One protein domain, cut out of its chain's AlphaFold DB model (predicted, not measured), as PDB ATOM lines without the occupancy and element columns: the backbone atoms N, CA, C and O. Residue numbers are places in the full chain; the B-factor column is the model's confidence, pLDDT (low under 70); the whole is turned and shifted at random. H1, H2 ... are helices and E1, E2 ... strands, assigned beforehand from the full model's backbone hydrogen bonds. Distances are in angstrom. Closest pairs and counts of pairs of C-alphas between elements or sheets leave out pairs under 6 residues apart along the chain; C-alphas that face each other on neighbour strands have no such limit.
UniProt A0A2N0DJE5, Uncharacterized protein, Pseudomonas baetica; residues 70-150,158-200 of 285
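What this domain is: This is residues 70 to 150 and 158 to 200 of the 285 residues of an uncharacterized protein of Pseudomonas baetica (UniProt A0A2N0DJE5). Three helices, H2, H3 and H4, run up and down in a bundle, and H1 packs on H4 with its residues 71 to 78 alone; a narrow two-stranded ribbon, E1 and E2, makes one end of the long axis, and residues 182 to 200, with H5, stick out as a free arm. H4 sits in the middle of the helices and touches H1, H2 and H3, each over a part of its length. The printed part has 124 residues with five named helices and two named strands, in the order H1, H2, H3, E1, E2, H4, H5; the sheet order is E1 - E2, antiparallel, and the class is mostly helix. The whole is loose, with a radius of gyration of the C-alphas of 17.3 A, and spans 52 by 38 by 24 A.

How they stand to each other: Strands E1, residues 143 to 149, and E2, residues 158 to 162, are antiparallel neighbours at 172 degrees; N 145 and O 160 are within hydrogen-bond range at 2.8 A, as are N 162 and O 143 at 2.8 A. After E2, a tight link of 2 residues leads to the hub, H4, residues 165 to 176. H1, residues 70 to 87, touches H4 with residues 71 to 78 alone, at a shallow tilt of 25 degrees, opposite ways; the closest C-alphas are those of Pro 71 and Leu 175, 6.0 A apart. H3, residues 115 to 133, touches H4 with residues 129 to 133 alone, at a shallow tilt of 20 degrees, opposite ways; the closest C-alphas are those of Ala 129 and Ile 169, 6.2 A. H2, residues 93 to 110, touches H4 with residues 102 to 109 alone, at a shallow tilt of 18 degrees, the same way; the closest C-alphas are those of Gly 106 and Ile 176, 6.1 A. H2 and H3 form a helical hairpin and touch, the C-alphas of Val 109 and Arg 118 being closest at 4.2 A; their shallow tilt of 34 degrees is only just short of steep. H1 and H2 are apart. H5, residues 186 to 199, touches no helix. Every O i to N i+4 pair is within hydrogen-bond range in H1, H3, H4 and H5; in H2 it is 12 of 14.

Where its parts are: E1 is 16.0 A long and E2 13.6 A. H3, the longest helix by residues, measures 27.0 A, H2 26.4 A, H1 25.9 A, H5 19.6 A and H4 16.5 A. H1 begins at C-alpha 70, (-18.147, -36.563, -29.665), and H5 ends at C-alpha 199, (-39.086, -53.622, -40.022).

The domain as a whole: The two C-alphas farthest apart are those of His 113 and Arg 150, 58.5 A. Residues 151 to 157 are not printed; C-alphas 150 and 158 are 6.3 A apart across the cut. Of the links that are printed whole, none is long. The mean pLDDT of the printed part is 83.6; residue 70, residues 178 to 179, residues 181 to 187 and residues 199 to 200 are under 70.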
ATOM      1  N   LEU A  70     -16.721 -36.858 -29.770       69.75
ATOM      2  CA  LEU A  70     -18.147 -36.563 -29.665       69.75
ATOM      3  C   LEU A  70     -18.466 -35.048 -29.609       69.75
ATOM      4  O   LEU A  70     -19.285 -34.599 -30.409       69.75
ATOM      5  N   PRO A  71     -17.811 -34.225 -28.762       76.44
ATOM      6  CA  PRO A  71     -18.037 -32.777 -28.772       76.44
ATOM      7  C   PRO A  71     -17.583 -32.105 -30.074       76.44
ATOM      8  O   PRO A  71     -18.218 -31.143 -30.494       76.44
ATOM      9  N   TRP A  72     -16.541 -32.613 -30.744       79.75
ATOM     10  CA  TRP A  72     -16.103 -32.072 -32.039       79.75
ATOM     11  C   TRP A  72     -17.154 -32.254 -33.129       79.75
ATOM     12  O   TRP A  72     -17.374 -31.334 -33.909       79.75
ATOM     13  N   LEU A  73     -17.841 -33.400 -33.154       82.88
ATOM     14  CA  LEU A  73     -18.940 -33.626 -34.091       82.88
ATOM     15  C   LEU A  73     -20.087 -32.637 -33.851       82.88
ATOM     16  O   LEU A  73     -20.568 -32.022 -34.795       82.88
ATOM     17  N   TYR A  74     -20.505 -32.452 -32.597       82.88
ATOM     18  CA  TYR A  74     -21.575 -31.506 -32.270       82.88
ATOM     19  C   TYR A  74     -21.199 -30.065 -32.602       82.88
ATOM     20  O   TYR A  74     -22.024 -29.346 -33.155       82.88
ATOM     21  N   LEU A  75     -19.958 -29.658 -32.325       85.06
ATOM     22  CA  LEU A  75     -19.455 -28.346 -32.722       85.06
ATOM     23  C   LEU A  75     -19.441 -28.190 -34.242       85.06
ATOM     24  O   LEU A  75     -19.896 -27.164 -34.722       85.06
ATOM     25  N   ALA A  76     -18.992 -29.199 -34.994       87.38
ATOM     26  CA  ALA A  76     -18.982 -29.157 -36.455       87.38
ATOM     27  C   ALA A  76     -20.396 -29.072 -37.052       87.38
ATOM     28  O   ALA A  76     -20.631 -28.293 -37.970       87.38
ATOM     29  N   LEU A  77     -21.357 -29.839 -36.523       88.06
ATOM     30  CA  LEU A  77     -22.759 -29.747 -36.947       88.06
ATOM     31  C   LEU A  77     -23.357 -28.383 -36.595       88.06
ATOM     32  O   LEU A  77     -24.081 -27.809 -37.406       88.06
ATOM     33  N   LEU A  78     -23.044 -27.864 -35.404       89.00
ATOM     34  CA  LEU A  78     -23.504 -26.555 -34.963       89.00
ATOM     35  C   LEU A  78     -22.948 -25.457 -35.871       89.00
ATOM     36  O   LEU A  78     -23.727 -24.658 -36.380       89.00
ATOM     37  N   THR A  79     -21.634 -25.431 -36.115       89.25
ATOM     38  CA  THR A  79     -21.000 -24.423 -36.974       89.25
ATOM     39  C   THR A  79     -21.470 -24.527 -38.416       89.25
ATOM     40  O   THR A  79     -21.712 -23.495 -39.032       89.25
ATOM     41  N   LEU A  80     -21.662 -25.736 -38.949       91.06
ATOM     42  CA  LEU A  80     -22.184 -25.930 -40.300       91.06
ATOM     43  C   LEU A  80     -23.622 -25.410 -40.421       91.06
ATOM     44  O   LEU A  80     -23.913 -24.609 -41.306       91.06
ATOM     45  N   GLY A  81     -24.517 -25.827 -39.519       89.19
ATOM     46  CA  GLY A  81     -25.922 -25.413 -39.544       89.19
ATOM     47  C   GLY A  81     -26.099 -23.906 -39.343       89.19
ATOM     48  O   GLY A  81     -26.848 -23.265 -40.078       89.19
ATOM     49  N   TYR A  82     -25.363 -23.327 -38.392       88.88
ATOM     50  CA  TYR A  82     -25.401 -21.889 -38.125       88.88
ATOM     51  C   TYR A  82     -24.657 -21.054 -39.171       88.88
ATOM     52  O   TYR A  82     -25.073 -19.933 -39.450       88.88
ATOM     53  N   GLY A  83     -23.615 -21.600 -39.801       89.19
ATOM     54  CA  GLY A  83     -22.941 -20.983 -40.944       89.19
ATOM     55  C   GLY A  83     -23.863 -20.880 -42.159       89.19
ATOM     56  O   GLY A  83     -23.965 -19.814 -42.760       89.19
ATOM     57  N   LEU A  84     -24.614 -21.946 -42.457       87.62
ATOM     58  CA  LEU A  84     -25.665 -21.934 -43.480       87.62
ATOM     59  C   LEU A  84     -26.757 -20.910 -43.148       87.62
ATOM     60  O   LEU A  84     -27.134 -20.096 -43.989       87.62
ATOM     61  N   ALA A  85     -27.244 -20.902 -41.908       87.31
ATOM     62  CA  ALA A  85     -28.262 -19.953 -41.474       87.31
ATOM     63  C   ALA A  85     -27.796 -18.487 -41.588       87.31
ATOM     64  O   ALA A  85     -28.574 -17.627 -42.009       87.31
ATOM     65  N   LEU A  86     -26.522 -18.213 -41.293       87.31
ATOM     66  CA  LEU A  86     -25.908 -16.903 -41.495       87.31
ATOM     67  C   LEU A  86     -25.809 -16.548 -42.988       87.31
ATOM     68  O   LEU A  86     -26.156 -15.430 -43.355       87.31
ATOM     69  N   SER A  87     -25.419 -17.490 -43.862       86.88
ATOM     70  CA  SER A  87     -25.348 -17.239 -45.314       86.88
ATOM     71  C   SER A  87     -26.709 -16.930 -45.945       86.88
ATOM     72  O   SER A  87     -26.777 -16.165 -46.901       86.88
ATOM     73  N   TYR A  88     -27.797 -17.467 -45.381       86.06
ATOM     74  CA  TYR A  88     -29.172 -17.160 -45.796       86.06
ATOM     75  C   TYR A  88     -29.759 -15.906 -45.118       86.06
ATOM     76  O   TYR A  88     -30.952 -15.641 -45.264       86.06
ATOM     77  N   GLY A  89     -28.963 -15.156 -44.344       84.19
ATOM     78  CA  GLY A  89     -29.405 -13.935 -43.660       84.19
ATOM     79  C   GLY A  89     -30.420 -14.167 -42.534       84.19
ATOM     80  O   GLY A  89     -31.092 -13.233 -42.111       84.19
ATOM     81  N   GLN A  90     -30.547 -15.403 -42.040       86.12
ATOM     82  CA  GLN A  90     -31.515 -15.771 -40.996       86.12
ATOM     83  C   GLN A  90     -30.999 -15.476 -39.576       86.12
ATOM     84  O   GLN A  90     -31.753 -15.535 -38.607       86.12
ATOM     85  N   LEU A  91     -29.718 -15.125 -39.431       86.62
ATOM     86  CA  LEU A  91     -29.146 -14.661 -38.170       86.62
ATOM     87  C   LEU A  91     -28.855 -13.166 -38.225       86.62
ATOM     88  O   LEU A  91     -28.034 -12.704 -39.013       86.62
ATOM     89  N   GLY A  92     -29.485 -12.420 -37.324       84.81
ATOM     90  CA  GLY A  92     -29.106 -11.047 -37.034       84.81
ATOM     91  C   GLY A  92     -27.846 -10.974 -36.171       84.81
ATOM     92  O   GLY A  92     -27.476 -11.921 -35.477       84.81
ATOM     93  N   TRP A  93     -27.228  -9.794 -36.133       84.31
ATOM     94  CA  TRP A  93     -26.044  -9.533 -35.305       84.31
ATOM     95  C   TRP A  93     -26.282  -9.814 -33.810       84.31
ATOM     96  O   TRP A  93     -25.392 -10.272 -33.098       84.31
ATOM     97  N   LEU A  94     -27.517  -9.608 -33.341       88.12
ATOM     98  CA  LEU A  94     -27.931  -9.895 -31.967       88.12
ATOM     99  C   LEU A  94     -27.863 -11.401 -31.637       88.12
ATOM    100  O   LEU A  94     -27.496 -11.749 -30.516       88.12
ATOM    101  N   ALA A  95     -28.081 -12.308 -32.599       87.44
ATOM    102  CA  ALA A  95     -27.948 -13.748 -32.351       87.44
ATOM    103  C   ALA A  95     -26.498 -14.151 -32.047       87.44
ATOM    104  O   ALA A  95     -26.273 -15.034 -31.216       87.44
ATOM    105  N   LEU A  96     -25.507 -13.464 -32.632       86.38
ATOM    106  CA  LEU A  96     -24.093 -13.700 -32.320       86.38
ATOM    107  C   LEU A  96     -23.783 -13.414 -30.849       86.38
ATOM    108  O   LEU A  96     -22.983 -14.132 -30.254       86.38
ATOM    109  N   THR A  97     -24.449 -12.424 -30.240       87.62
ATOM    110  CA  THR A  97     -24.269 -12.133 -28.809       87.62
ATOM    111  C   THR A  97     -24.717 -13.316 -27.953       87.62
ATOM    112  O   THR A  97     -23.960 -13.763 -27.096       87.62
ATOM    113  N   SER A  98     -25.879 -13.910 -28.244       88.06
ATOM    114  CA  SER A  98     -26.370 -15.092 -27.527       88.06
ATOM    115  C   SER A  98     -25.433 -16.299 -27.688       88.06
ATOM    116  O   SER A  98     -25.098 -16.956 -26.702       88.06
ATOM    117  N   GLY A  99     -24.930 -16.541 -28.906       87.94
ATOM    118  CA  GLY A  99     -23.951 -17.592 -29.178       87.94
ATOM    119  C   GLY A  99     -22.625 -17.362 -28.450       87.94
ATOM    120  O   GLY A  99     -22.077 -18.291 -27.859       87.94
ATOM    121  N   GLY A 100     -22.140 -16.119 -28.423       89.12
ATOM    122  CA  GLY A 100     -20.946 -15.713 -27.682       89.12
ATOM    123  C   GLY A 100     -21.099 -15.889 -26.171       89.12
ATOM    124  O   GLY A 100     -20.218 -16.450 -25.525       89.12
ATOM    125  N   LEU A 101     -22.242 -15.494 -25.604       90.19
ATOM    126  CA  LEU A 101     -22.546 -15.689 -24.185       90.19
ATOM    127  C   LEU A 101     -22.606 -17.179 -23.816       90.19
ATOM    128  O   LEU A 101     -22.080 -17.573 -22.775       90.19
ATOM    129  N   LEU A 102     -23.183 -18.017 -24.680       89.88
ATOM    130  CA  LEU A 102     -23.178 -19.470 -24.501       89.88
ATOM    131  C   LEU A 102     -21.752 -20.047 -24.572       89.88
ATOM    132  O   LEU A 102     -21.404 -20.895 -23.750       89.88
ATOM    133  N   LEU A 103     -20.897 -19.551 -25.480       88.69
ATOM    134  CA  LEU A 103     -19.475 -19.925 -25.547       88.69
ATOM    135  C   LEU A 103     -18.728 -19.581 -24.260       88.69
ATOM    136  O   LEU A 103     -17.998 -20.421 -23.733       88.69
ATOM    137  N   ILE A 104     -18.946 -18.378 -23.729       89.75
ATOM    138  CA  ILE A 104     -18.356 -17.927 -22.466       89.75
ATOM    139  C   ILE A 104     -18.855 -18.794 -21.306       89.75
ATOM    140  O   ILE A 104     -18.043 -19.264 -20.507       89.75
ATOM    141  N   ALA A 105     -20.161 -19.070 -21.236       90.62
ATOM    142  CA  ALA A 105     -20.740 -19.952 -20.225       90.62
ATOM    143  C   ALA A 105     -20.116 -21.356 -20.288       90.62
ATOM    144  O   ALA A 105     -19.667 -21.890 -19.274       90.62
ATOM    145  N   GLY A 106     -20.005 -21.929 -21.489       87.31
ATOM    146  CA  GLY A 106     -19.369 -23.224 -21.713       87.31
ATOM    147  C   GLY A 106     -17.890 -23.240 -21.331       87.31
ATOM    148  O   GLY A 106     -17.425 -24.194 -20.709       87.31
ATOM    149  N   PHE A 107     -17.148 -22.180 -21.654       87.38
ATOM    150  CA  PHE A 107     -15.752 -22.033 -21.250       87.38
ATOM    151  C   PHE A 107     -15.615 -21.968 -19.725       87.38
ATOM    152  O   PHE A 107     -14.819 -22.712 -19.154       87.38
ATOM    153  N   ALA A 108     -16.438 -21.154 -19.056       88.56
ATOM    154  CA  ALA A 108     -16.438 -21.004 -17.604       88.56
ATOM    155  C   ALA A 108     -16.766 -22.319 -16.876       88.56
ATOM    156  O   ALA A 108     -16.089 -22.674 -15.913       88.56
ATOM    157  N   VAL A 109     -17.729 -23.106 -17.376       86.50
ATOM    158  CA  VAL A 109     -18.074 -24.424 -16.805       86.50
ATOM    159  C   VAL A 109     -16.914 -25.424 -16.892       86.50
ATOM    160  O   VAL A 109     -16.775 -26.295 -16.029       86.50
ATOM    161  N   ARG A 110     -16.056 -25.315 -17.913       82.88
ATOM    162  CA  ARG A 110     -14.911 -26.224 -18.099       82.88
ATOM    163  C   ARG A 110     -13.727 -25.906 -17.191       82.88
ATOM    164  O   ARG A 110     -12.835 -26.747 -17.073       82.88
ATOM    165  N   GLN A 111     -13.717 -24.748 -16.534       84.50
ATOM    166  CA  GLN A 111     -12.665 -24.380 -15.595       84.50
ATOM    167  C   GLN A 111     -12.804 -25.188 -14.298       84.50
ATOM    168  O   GLN A 111     -13.635 -24.891 -13.444       84.50
ATOM    169  N   GLN A 112     -11.987 -26.232 -14.139       79.00
ATOM    170  CA  GLN A 112     -12.038 -27.092 -12.947       79.00
ATOM    171  C   GLN A 112     -11.288 -26.517 -11.740       79.00
ATOM    172  O   GLN A 112     -11.606 -26.867 -10.609       79.00
ATOM    173  N   HIS A 113     -10.324 -25.622 -11.970       85.56
ATOM    174  CA  HIS A 113      -9.481 -25.058 -10.912       85.56
ATOM    175  C   HIS A 113     -10.139 -23.902 -10.142       85.56
ATOM    176  O   HIS A 113      -9.734 -23.607  -9.024       85.56
ATOM    177  N   VAL A 114     -11.163 -23.262 -10.714       89.62
ATOM    178  CA  VAL A 114     -11.878 -22.127 -10.108       89.62
ATOM    179  C   VAL A 114     -13.361 -22.482  -9.940       89.62
ATOM    180  O   VAL A 114     -14.155 -22.262 -10.859       89.62
ATOM    181  N   PRO A 115     -13.773 -23.028  -8.777       86.81
ATOM    182  CA  PRO A 115     -15.142 -23.510  -8.574       86.81
ATOM    183  C   PRO A 115     -16.185 -22.400  -8.742       86.81
ATOM    184  O   PRO A 115     -17.266 -22.645  -9.271       86.81
ATOM    185  N   PHE A 116     -15.843 -21.163  -8.373       92.25
ATOM    186  CA  PHE A 116     -16.712 -20.004  -8.558       92.25
ATOM    187  C   PHE A 116     -17.049 -19.739 -10.035       92.25
ATOM    188  O   PHE A 116     -18.218 -19.579 -10.377       92.25
ATOM    189  N   ALA A 117     -16.051 -19.773 -10.925       88.69
ATOM    190  CA  ALA A 117     -16.266 -19.582 -12.361       88.69
ATOM    191  C   ALA A 117     -17.190 -20.662 -12.941       88.69
ATOM    192  O   ALA A 117     -18.037 -20.376 -13.785       88.69
ATOM    193  N   ARG A 118     -17.087 -21.893 -12.431       89.25
ATOM    194  CA  ARG A 118     -17.965 -22.991 -12.829       89.25
ATOM    195  C   ARG A 118     -19.416 -22.764 -12.399       89.25
ATOM    196  O   ARG A 118     -20.317 -22.976 -13.211       89.25
ATOM    197  N   TYR A 119     -19.659 -22.321 -11.163       90.00
ATOM    198  CA  TYR A 119     -21.012 -21.986 -10.702       90.00
ATOM    199  C   TYR A 119     -21.614 -20.825 -11.496       90.00
ATOM    200  O   TYR A 119     -22.756 -20.926 -11.943       90.00
ATOM    201  N   LEU A 120     -20.831 -19.771 -11.751       92.25
ATOM    202  CA  LEU A 120     -21.256 -18.663 -12.608       92.25
ATOM    203  C   LEU A 120     -21.571 -19.126 -14.033       92.25
ATOM    204  O   LEU A 120     -22.586 -18.722 -14.591       92.25
ATOM    205  N   GLY A 121     -20.746 -20.004 -14.606       90.56
ATOM    206  CA  GLY A 121     -20.976 -20.567 -15.934       90.56
ATOM    207  C   GLY A 121     -22.285 -21.355 -16.020       90.56
ATOM    208  O   GLY A 121     -23.049 -21.172 -16.965       90.56
ATOM    209  N   HIS A 122     -22.592 -22.179 -15.013       90.06
ATOM    210  CA  HIS A 122     -23.871 -22.891 -14.946       90.06
ATOM    211  C   HIS A 122     -25.060 -21.940 -14.756       90.06
ATOM    212  O   HIS A 122     -26.073 -22.106 -15.431       90.06
ATOM    213  N   GLY A 123     -24.938 -20.931 -13.887       92.06
ATOM    214  CA  GLY A 123     -25.980 -19.920 -13.693       92.06
ATOM    215  C   GLY A 123     -26.275 -19.147 -14.979       92.06
ATOM    216  O   GLY A 123     -27.423 -19.079 -15.413       92.06
ATOM    217  N   LEU A 124     -25.226 -18.651 -15.642       92.31
ATOM    218  CA  LEU A 124     -25.324 -17.965 -16.931       92.31
ATOM    219  C   LEU A 124     -25.967 -18.861 -17.994       92.31
ATOM    220  O   LEU A 124     -26.848 -18.418 -18.728       92.31
ATOM    221  N   PHE A 125     -25.571 -20.134 -18.046       91.19
ATOM    222  CA  PHE A 125     -26.148 -21.102 -18.967       91.19
ATOM    223  C   PHE A 125     -27.651 -21.309 -18.741       91.19
ATOM    224  O   PHE A 125     -28.408 -21.298 -19.707       91.19
ATOM    225  N   ILE A 126     -28.099 -21.466 -17.492       90.94
ATOM    226  CA  ILE A 126     -29.524 -21.651 -17.170       90.94
ATOM    227  C   ILE A 126     -30.335 -20.421 -17.591       90.94
ATOM    228  O   ILE A 126     -31.380 -20.562 -18.226       90.94
ATOM    229  N   VAL A 127     -29.841 -19.217 -17.291       92.50
ATOM    230  CA  VAL A 127     -30.511 -17.965 -17.672       92.50
ATOM    231  C   VAL A 127     -30.612 -17.841 -19.192       92.50
ATOM    232  O   VAL A 127     -31.688 -17.549 -19.707       92.50
ATOM    233  N   LEU A 128     -29.528 -18.126 -19.920       90.62
ATOM    234  CA  LEU A 128     -29.533 -18.134 -21.385       90.62
ATOM    235  C   LEU A 128     -30.490 -19.187 -21.939       90.62
ATOM    236  O   LEU A 128     -31.258 -18.888 -22.845       90.62
ATOM    237  N   ALA A 129     -30.496 -20.397 -21.383       88.44
ATOM    238  CA  ALA A 129     -31.397 -21.463 -21.804       88.44
ATOM    239  C   ALA A 129     -32.865 -21.035 -21.708       88.44
ATOM    240  O   ALA A 129     -33.625 -21.223 -22.657       88.44
ATOM    241  N   LEU A 130     -33.244 -20.420 -20.586       90.06
ATOM    242  CA  LEU A 130     -34.590 -19.895 -20.371       90.06
ATOM    243  C   LEU A 130     -34.891 -18.722 -21.304       90.06
ATOM    244  O   LEU A 130     -35.956 -18.693 -21.912       90.06
ATOM    245  N   ALA A 131     -33.956 -17.788 -21.468       89.00
ATOM    246  CA  ALA A 131     -34.138 -16.638 -22.345       89.00
ATOM    247  C   ALA A 131     -34.302 -17.050 -23.820       89.00
ATOM    248  O   ALA A 131     -35.159 -16.501 -24.508       89.00
ATOM    249  N   LEU A 132     -33.545 -18.043 -24.304       86.88
ATOM    250  CA  LEU A 132     -33.744 -18.610 -25.641       86.88
ATOM    251  C   LEU A 132     -35.077 -19.368 -25.733       86.88
ATOM    252  O   LEU A 132     -35.807 -19.188 -26.701       86.88
ATOM    253  N   ALA A 133     -35.430 -20.176 -24.727       84.31
ATOM    254  CA  ALA A 133     -36.676 -20.947 -24.729       84.31
ATOM    255  C   ALA A 133     -37.933 -20.061 -24.707       84.31
ATOM    256  O   ALA A 133     -38.935 -20.394 -25.338       84.31
ATOM    257  N   LEU A 134     -37.872 -18.928 -24.003       86.88
ATOM    258  CA  LEU A 134     -38.926 -17.912 -23.961       86.88
ATOM    259  C   LEU A 134     -38.857 -16.932 -25.138       86.88
ATOM    260  O   LEU A 134     -39.684 -16.025 -25.219       86.88
ATOM    261  N   HIS A 135     -37.888 -17.100 -26.042       83.88
ATOM    262  CA  HIS A 135     -37.653 -16.215 -27.181       83.88
ATOM    263  C   HIS A 135     -37.430 -14.744 -26.770       83.88
ATOM    264  O   HIS A 135     -37.747 -13.813 -27.505       83.88
ATOM    265  N   TRP A 136     -36.882 -14.529 -25.569       84.31
ATOM    266  CA  TRP A 136     -36.544 -13.208 -25.029       84.31
ATOM    267  C   TRP A 136     -35.285 -12.611 -25.660       84.31
ATOM    268  O   TRP A 136     -35.060 -11.408 -25.553       84.31
ATOM    269  N   LEU A 137     -34.456 -13.428 -26.316       82.38
ATOM    270  CA  LEU A 137     -33.258 -12.966 -27.012       82.38
ATOM    271  C   LEU A 137     -33.563 -12.651 -28.484       82.38
ATOM    272  O   LEU A 137     -33.921 -13.560 -29.238       82.38
ATOM    273  N   PRO A 138     -33.394 -11.390 -28.920       81.12
ATOM    274  CA  PRO A 138     -33.601 -11.003 -30.308       81.12
ATOM    275  C   PRO A 138     -32.459 -11.488 -31.213       81.12
ATOM    276  O   PRO A 138     -31.334 -11.716 -30.770       81.12
ATOM    277  N   GLY A 139     -32.736 -11.579 -32.514       83.25
ATOM    278  CA  GLY A 139     -31.726 -11.847 -33.546       83.25
ATOM    279  C   GLY A 139     -31.844 -13.194 -34.251       83.25
ATOM    280  O   GLY A 139     -31.138 -13.402 -35.235       83.25
ATOM    281  N   PHE A 140     -32.728 -14.085 -33.800       85.81
ATOM    282  CA  PHE A 140     -33.050 -15.316 -34.520       85.81
ATOM    283  C   PHE A 140     -34.230 -15.068 -35.456       85.81
ATOM    284  O   PHE A 140     -35.354 -14.864 -34.999       85.81
ATOM    285  N   TYR A 141     -33.984 -15.096 -36.764       84.06
ATOM    286  CA  TYR A 141     -35.055 -15.118 -37.749       84.06
ATOM    287  C   TYR A 141     -35.324 -16.576 -38.115       84.06
ATOM    288  O   TYR A 141     -34.439 -17.310 -38.553       84.06
ATOM    289  N   ASN A 142     -36.549 -17.036 -37.864       85.50
ATOM    290  CA  ASN A 142     -36.907 -18.419 -38.154       85.50
ATOM    291  C   ASN A 142     -36.956 -18.609 -39.674       85.50
ATOM    292  O   ASN A 142     -37.806 -18.023 -40.346       85.50
ATOM    293  N   GLY A 143     -36.058 -19.438 -40.208       81.25
ATOM    294  CA  GLY A 143     -36.016 -19.733 -41.637       81.25
ATOM    295  C   GLY A 143     -37.299 -20.426 -42.080       81.25
ATOM    296  O   GLY A 143     -37.730 -21.398 -41.459       81.25
ATOM    297  N   ARG A 144     -37.939 -19.938 -43.142       84.94
ATOM    298  CA  ARG A 144     -39.156 -20.565 -43.668       84.94
ATOM    299  C   ARG A 144     -38.781 -21.873 -44.372       84.94
ATOM    300  O   ARG A 144     -37.952 -21.871 -45.271       84.94
ATOM    301  N   ALA A 145     -39.353 -22.984 -43.916       84.50
ATOM    302  CA  ALA A 145     -39.077 -24.316 -44.453       84.50
ATOM    303  C   ALA A 145     -40.057 -24.695 -45.568       84.50
ATOM    304  O   ALA A 145     -39.672 -25.335 -46.540       84.50
ATOM    305  N   ILE A 146     -41.326 -24.309 -45.407       85.81
ATOM    306  CA  ILE A 146     -42.384 -24.536 -46.393       85.81
ATOM    307  C   ILE A 146     -43.005 -23.181 -46.700       85.81
ATOM    308  O   ILE A 146     -43.545 -22.526 -45.797       85.81
ATOM    309  N   ASP A 147     -42.901 -22.769 -47.961       86.38
ATOM    310  CA  ASP A 147     -43.583 -21.581 -48.455       86.38
ATOM    311  C   ASP A 147     -45.102 -21.753 -48.380       86.38
ATOM    312  O   ASP A 147     -45.587 -22.884 -48.444       86.38
ATOM    313  N   PRO A 148     -45.868 -20.659 -48.224       88.94
ATOM    314  CA  PRO A 148     -47.313 -20.737 -48.068       88.94
ATOM    315  C   PRO A 148     -47.952 -21.508 -49.227       88.94
ATOM    316  O   PRO A 148     -48.030 -21.006 -50.347       88.94
ATOM    317  N   GLN A 149     -48.426 -22.723 -48.957       88.12
ATOM    318  CA  GLN A 149     -49.109 -23.552 -49.944       88.12
ATOM    319  C   GLN A 149     -50.508 -23.925 -49.478       88.12
ATOM    320  O   GLN A 149     -50.757 -24.208 -48.304       88.12
ATOM    321  N   ARG A 150     -51.441 -23.924 -50.430       88.50
ATOM    322  CA  ARG A 150     -52.800 -24.419 -50.235       88.50
ATOM    323  C   ARG A 150     -52.844 -25.871 -50.677       88.50
ATOM    324  O   ARG A 150     -52.659 -26.160 -51.851       88.50
ATOM    325  N   PHE A 158     -50.841 -23.016 -45.689       90.19
ATOM    326  CA  PHE A 158     -49.991 -23.527 -44.628       90.19
ATOM    327  C   PHE A 158     -48.549 -23.113 -44.904       90.19
ATOM    328  O   PHE A 158     -48.023 -23.349 -45.989       90.19
ATOM    329  N   SER A 159     -47.906 -22.511 -43.910       89.50
ATOM    330  CA  SER A 159     -46.479 -22.189 -43.938       89.50
ATOM    331  C   SER A 159     -45.820 -22.706 -42.670       89.50
ATOM    332  O   SER A 159     -46.400 -22.588 -41.589       89.50
ATOM    333  N   MET A 160     -44.599 -23.224 -42.787       89.44
ATOM    334  CA  MET A 160     -43.836 -23.733 -41.648       89.44
ATOM    335  C   MET A 160     -42.509 -22.993 -41.514       89.44
ATOM    336  O   MET A 160     -41.792 -22.801 -42.497       89.44
ATOM    337  N   TYR A 161     -42.163 -22.628 -40.280       85.81
ATOM    338  CA  TYR A 161     -40.902 -21.983 -39.934       85.81
ATOM    339  C   TYR A 161     -40.028 -22.922 -39.104       85.81
ATOM    340  O   TYR A 161     -40.505 -23.597 -38.190       85.81
ATOM    341  N   LEU A 162     -38.740 -22.956 -39.429       85.31
ATOM    342  CA  LEU A 162     -37.716 -23.672 -38.695       85.31
ATOM    343  C   LEU A 162     -37.179 -22.772 -37.577       85.31
ATOM    344  O   LEU A 162     -36.475 -21.793 -37.820       85.31
ATOM    345  N   ASN A 163     -37.499 -23.136 -36.343       86.88
ATOM    346  CA  ASN A 163     -36.999 -22.466 -35.149       86.88
ATOM    347  C   ASN A 163     -35.543 -22.862 -34.886       86.88
ATOM    348  O   ASN A 163     -35.287 -23.992 -34.470       86.88
ATOM    349  N   GLN A 164     -34.599 -21.962 -35.160       86.00
ATOM    350  CA  GLN A 164     -33.156 -22.228 -35.051       86.00
ATOM    351  C   GLN A 164     -32.657 -22.230 -33.595       86.00
ATOM    352  O   GLN A 164     -31.746 -22.985 -33.238       86.00
ATOM    353  N   ASP A 165     -33.302 -21.441 -32.741       85.12
ATOM    354  CA  ASP A 165     -33.074 -21.328 -31.298       85.12
ATOM    355  C   ASP A 165     -33.205 -22.676 -30.563       85.12
ATOM    356  O   ASP A 165     -32.364 -23.024 -29.728       85.12
ATOM    357  N   LYS A 166     -34.213 -23.481 -30.919       85.44
ATOM    358  CA  LYS A 166     -34.493 -24.785 -30.291       85.44
ATOM    359  C   LYS A 166     -33.341 -25.793 -30.465       85.44
ATOM    360  O   LYS A 166     -32.892 -26.354 -29.461       85.44
ATOM    361  N   PRO A 167     -32.808 -26.028 -31.683       85.44
ATOM    362  CA  PRO A 167     -31.590 -26.807 -31.868       85.44
ATOM    363  C   PRO A 167     -30.385 -26.249 -31.114       85.44
ATOM    364  O   PRO A 167     -29.638 -27.034 -30.539       85.44
ATOM    365  N   LEU A 168     -30.181 -24.926 -31.093       88.19
ATOM    366  CA  LEU A 168     -28.993 -24.318 -30.481       88.19
ATOM    367  C   LEU A 168     -28.886 -24.620 -28.999       88.19
ATOM    368  O   LEU A 168     -27.833 -25.078 -28.556       88.19
ATOM    369  N   ILE A 169     -29.969 -24.418 -28.246       88.12
ATOM    370  CA  ILE A 169     -29.956 -24.746 -26.822       88.12
ATOM    371  C   ILE A 169     -29.799 -26.255 -26.597       88.12
ATOM    372  O   ILE A 169     -29.072 -26.674 -25.697       88.12
ATOM    373  N   GLY A 170     -30.396 -27.078 -27.465       86.12
ATOM    374  CA  GLY A 170     -30.226 -28.530 -27.452       86.12
ATOM    375  C   GLY A 170     -28.766 -28.953 -27.632       86.12
ATOM    376  O   GLY A 170     -28.225 -29.668 -26.795       86.12
ATOM    377  N   PHE A 171     -28.089 -28.472 -28.677       86.06
ATOM    378  CA  PHE A 171     -26.670 -28.753 -28.914       86.06
ATOM    379  C   PHE A 171     -25.783 -28.248 -27.774       86.06
ATOM    380  O   PHE A 171     -24.849 -28.939 -27.369       86.06
ATOM    381  N   TRP A 172     -26.097 -27.082 -27.214       84.94
ATOM    382  CA  TRP A 172     -25.368 -26.542 -26.072       84.94
ATOM    383  C   TRP A 172     -25.520 -27.380 -24.800       84.94
ATOM    384  O   TRP A 172     -24.526 -27.615 -24.110       84.94
ATOM    385  N   LEU A 173     -26.716 -27.906 -24.525       84.38
ATOM    386  CA  LEU A 173     -26.937 -28.884 -23.455       84.38
ATOM    387  C   LEU A 173     -26.085 -30.140 -23.668       84.38
ATOM    388  O   LEU A 173     -25.450 -30.604 -22.727       84.38
ATOM    389  N   LEU A 174     -26.020 -30.670 -24.894       81.12
ATOM    390  CA  LEU A 174     -25.197 -31.850 -25.203       81.12
ATOM    391  C   LEU A 174     -23.694 -31.576 -25.001       81.12
ATOM    392  O   LEU A 174     -22.959 -32.467 -24.574       81.12
ATOM    393  N   LEU A 175     -23.239 -30.351 -25.291       77.94
ATOM    394  CA  LEU A 175     -21.842 -29.931 -25.142       77.94
ATOM    395  C   LEU A 175     -21.434 -29.702 -23.680       77.94
ATOM    396  O   LEU A 175     -20.350 -30.128 -23.281       77.94
ATOM    397  N   ILE A 176     -22.276 -29.030 -22.888       75.38
ATOM    398  CA  ILE A 176     -21.983 -28.676 -21.487       75.38
ATOM    399  C   ILE A 176     -22.303 -29.832 -20.535       75.38
ATOM    400  O   ILE A 176     -21.580 -30.045 -19.559       75.38
ATOM    401  N   CYS A 177     -23.354 -30.598 -20.828       77.00
ATOM    402  CA  CYS A 177     -23.859 -31.683 -19.995       77.00
ATOM    403  C   CYS A 177     -23.674 -33.041 -20.697       77.00
ATOM    404  O   CYS A 177     -24.656 -33.678 -21.087       77.00
ATOM    405  N   PRO A 178     -22.435 -33.553 -20.832       68.31
ATOM    406  CA  PRO A 178     -22.167 -34.802 -21.550       68.31
ATOM    407  C   PRO A 178     -22.814 -36.039 -20.904       68.31
ATOM    408  O   PRO A 178     -22.835 -37.103 -21.515       68.31
ATOM    409  N   TRP A 179     -23.335 -35.925 -19.677       69.69
ATOM    410  CA  TRP A 179     -24.095 -36.982 -19.002       69.69
ATOM    411  C   TRP A 179     -25.537 -37.124 -19.507       69.69
ATOM    412  O   TRP A 179     -26.113 -38.196 -19.353       69.69
ATOM    413  N   ILE A 180     -26.117 -36.083 -20.126       70.69
ATOM    414  CA  ILE A 180     -27.457 -36.145 -20.742       70.69
ATOM    415  C   ILE A 180     -27.446 -37.071 -21.962       70.69
ATOM    416  O   ILE A 180     -28.439 -37.732 -22.269       70.69
ATOM    417  N   VAL A 181     -26.306 -37.164 -22.647       66.75
ATOM    418  CA  VAL A 181     -26.137 -38.078 -23.774       66.75
ATOM    419  C   VAL A 181     -25.925 -39.481 -23.227       66.75
ATOM    420  O   VAL A 181     -24.804 -39.880 -22.912       66.75
ATOM    421  N   MET A 182     -27.013 -40.248 -23.111       53.06
ATOM    422  CA  MET A 182     -26.941 -41.688 -22.870       53.06
ATOM    423  C   MET A 182     -25.973 -42.286 -23.896       53.06
ATOM    424  O   MET A 182     -26.242 -42.269 -25.098       53.06
ATOM    425  N   ARG A 183     -24.819 -42.773 -23.427       61.34
ATOM    426  CA  ARG A 183     -23.721 -43.267 -24.267       61.34
ATOM    427  C   ARG A 183     -24.106 -44.586 -24.935       61.34
ATOM    428  O   ARG A 183     -23.617 -45.648 -24.563       61.34
ATOM    429  N   ARG A 184     -24.987 -44.543 -25.930       61.69
ATOM    430  CA  ARG A 184     -25.157 -45.657 -26.862       61.69
ATOM    431  C   ARG A 184     -24.072 -45.562 -27.920       61.69
ATOM    432  O   ARG A 184     -23.793 -44.484 -28.443       61.69
ATOM    433  N   SER A 185     -23.425 -46.689 -28.207       66.19
ATOM    434  CA  SER A 185     -22.438 -46.730 -29.280       66.19
ATOM    435  C   SER A 185     -23.130 -46.346 -30.590       66.19
ATOM    436  O   SER A 185     -24.234 -46.810 -30.871       66.19
ATOM    437  N   LEU A 186     -22.482 -45.510 -31.408       64.69
ATOM    438  CA  LEU A 186     -23.018 -45.126 -32.721       64.69
ATOM    439  C   LEU A 186     -23.386 -46.357 -33.558       64.69
ATOM    440  O   LEU A 186     -24.369 -46.332 -34.285       64.69
ATOM    441  N   ARG A 187     -22.654 -47.465 -33.380       67.56
ATOM    442  CA  ARG A 187     -22.963 -48.763 -33.987       67.56
ATOM    443  C   ARG A 187     -24.346 -49.269 -33.583       67.56
ATOM    444  O   ARG A 187     -25.124 -49.601 -34.461       67.56
ATOM    445  N   LEU A 188     -24.674 -49.292 -32.290       73.44
ATOM    446  CA  LEU A 188     -25.999 -49.705 -31.805       73.44
ATOM    447  C   LEU A 188     -27.111 -48.810 -32.352       73.44
ATOM    448  O   LEU A 188     -28.172 -49.319 -32.699       73.44
ATOM    449  N   THR A 189     -26.871 -47.504 -32.461       76.56
ATOM    450  CA  THR A 189     -27.845 -46.573 -33.043       76.56
ATOM    451  C   THR A 189     -28.044 -46.845 -34.530       76.56
ATOM    452  O   THR A 189     -29.183 -46.983 -34.957       76.56
ATOM    453  N   VAL A 190     -26.957 -47.019 -35.292       80.50
ATOM    454  CA  VAL A 190     -26.998 -47.357 -36.724       80.50
ATOM    455  C   VAL A 190     -27.686 -48.705 -36.954       80.50
ATOM    456  O   VAL A 190     -28.568 -48.799 -37.806       80.50
ATOM    457  N   TYR A 191     -27.361 -49.732 -36.162       80.81
ATOM    458  CA  TYR A 191     -28.027 -51.035 -36.225       80.81
ATOM    459  C   TYR A 191     -29.512 -50.927 -35.881       80.81
ATOM    460  O   TYR A 191     -30.334 -51.477 -36.604       80.81
ATOM    461  N   ALA A 192     -29.881 -50.191 -34.832       78.50
ATOM    462  CA  ALA A 192     -31.280 -49.989 -34.470       78.50
ATOM    463  C   ALA A 192     -32.052 -49.229 -35.558       78.50
ATOM    464  O   ALA A 192     -33.176 -49.609 -35.868       78.50
ATOM    465  N   THR A 193     -31.456 -48.205 -36.182       79.00
ATOM    466  CA  THR A 193     -32.081 -47.483 -37.302       79.00
ATOM    467  C   THR A 193     -32.189 -48.343 -38.555       79.00
ATOM    468  O   THR A 193     -33.219 -48.305 -39.220       79.00
ATOM    469  N   ALA A 194     -31.175 -49.159 -38.855       82.81
ATOM    470  CA  ALA A 194     -31.207 -50.088 -39.978       82.81
ATOM    471  C   ALA A 194     -32.275 -51.168 -39.763       82.81
ATOM    472  O   ALA A 194     -33.077 -51.431 -40.654       82.81
ATOM    473  N   LEU A 195     -32.357 -51.733 -38.555       81.06
ATOM    474  CA  LEU A 195     -33.410 -52.674 -38.185       81.06
ATOM    475  C   LEU A 195     -34.785 -52.006 -38.252       81.06
ATOM    476  O   LEU A 195     -35.678 -52.552 -38.885       81.06
ATOM    477  N   ALA A 196     -34.964 -50.810 -37.694       77.88
ATOM    478  CA  ALA A 196     -36.231 -50.085 -37.783       77.88
ATOM    479  C   ALA A 196     -36.643 -49.809 -39.242       77.88
ATOM    480  O   ALA A 196     -37.820 -49.925 -39.570       77.88
ATOM    481  N   ALA A 197     -35.687 -49.504 -40.127       74.25
ATOM    482  CA  ALA A 197     -35.942 -49.328 -41.555       74.25
ATOM    483  C   ALA A 197     -36.356 -50.642 -42.242       74.25
ATOM    484  O   ALA A 197     -37.286 -50.644 -43.045       74.25
ATOM    485  N   ILE A 198     -35.730 -51.768 -41.881       74.81
ATOM    486  CA  ILE A 198     -36.077 -53.104 -42.394       74.81
ATOM    487  C   ILE A 198     -37.462 -53.550 -41.894       74.81
ATOM    488  O   ILE A 198     -38.254 -54.102 -42.655       74.81
ATOM    489  N   TRP A 199     -37.794 -53.278 -40.629       63.94
ATOM    490  CA  TRP A 199     -39.086 -53.622 -40.022       63.94
ATOM    491  C   TRP A 199     -40.249 -52.739 -40.499       63.94
ATOM    492  O   TRP A 199     -41.404 -53.105 -40.298       63.94
ATOM    493  N   ARG A 200     -39.970 -51.610 -41.165       60.16
ATOM    494  CA  ARG A 200     -40.990 -50.709 -41.727       60.16
ATOM    495  C   ARG A 200     -41.552 -51.173 -43.075       60.16
ATOM    496  O   ARG A 200     -42.388 -50.479 -43.644       60.16
TER     497      ARG A 200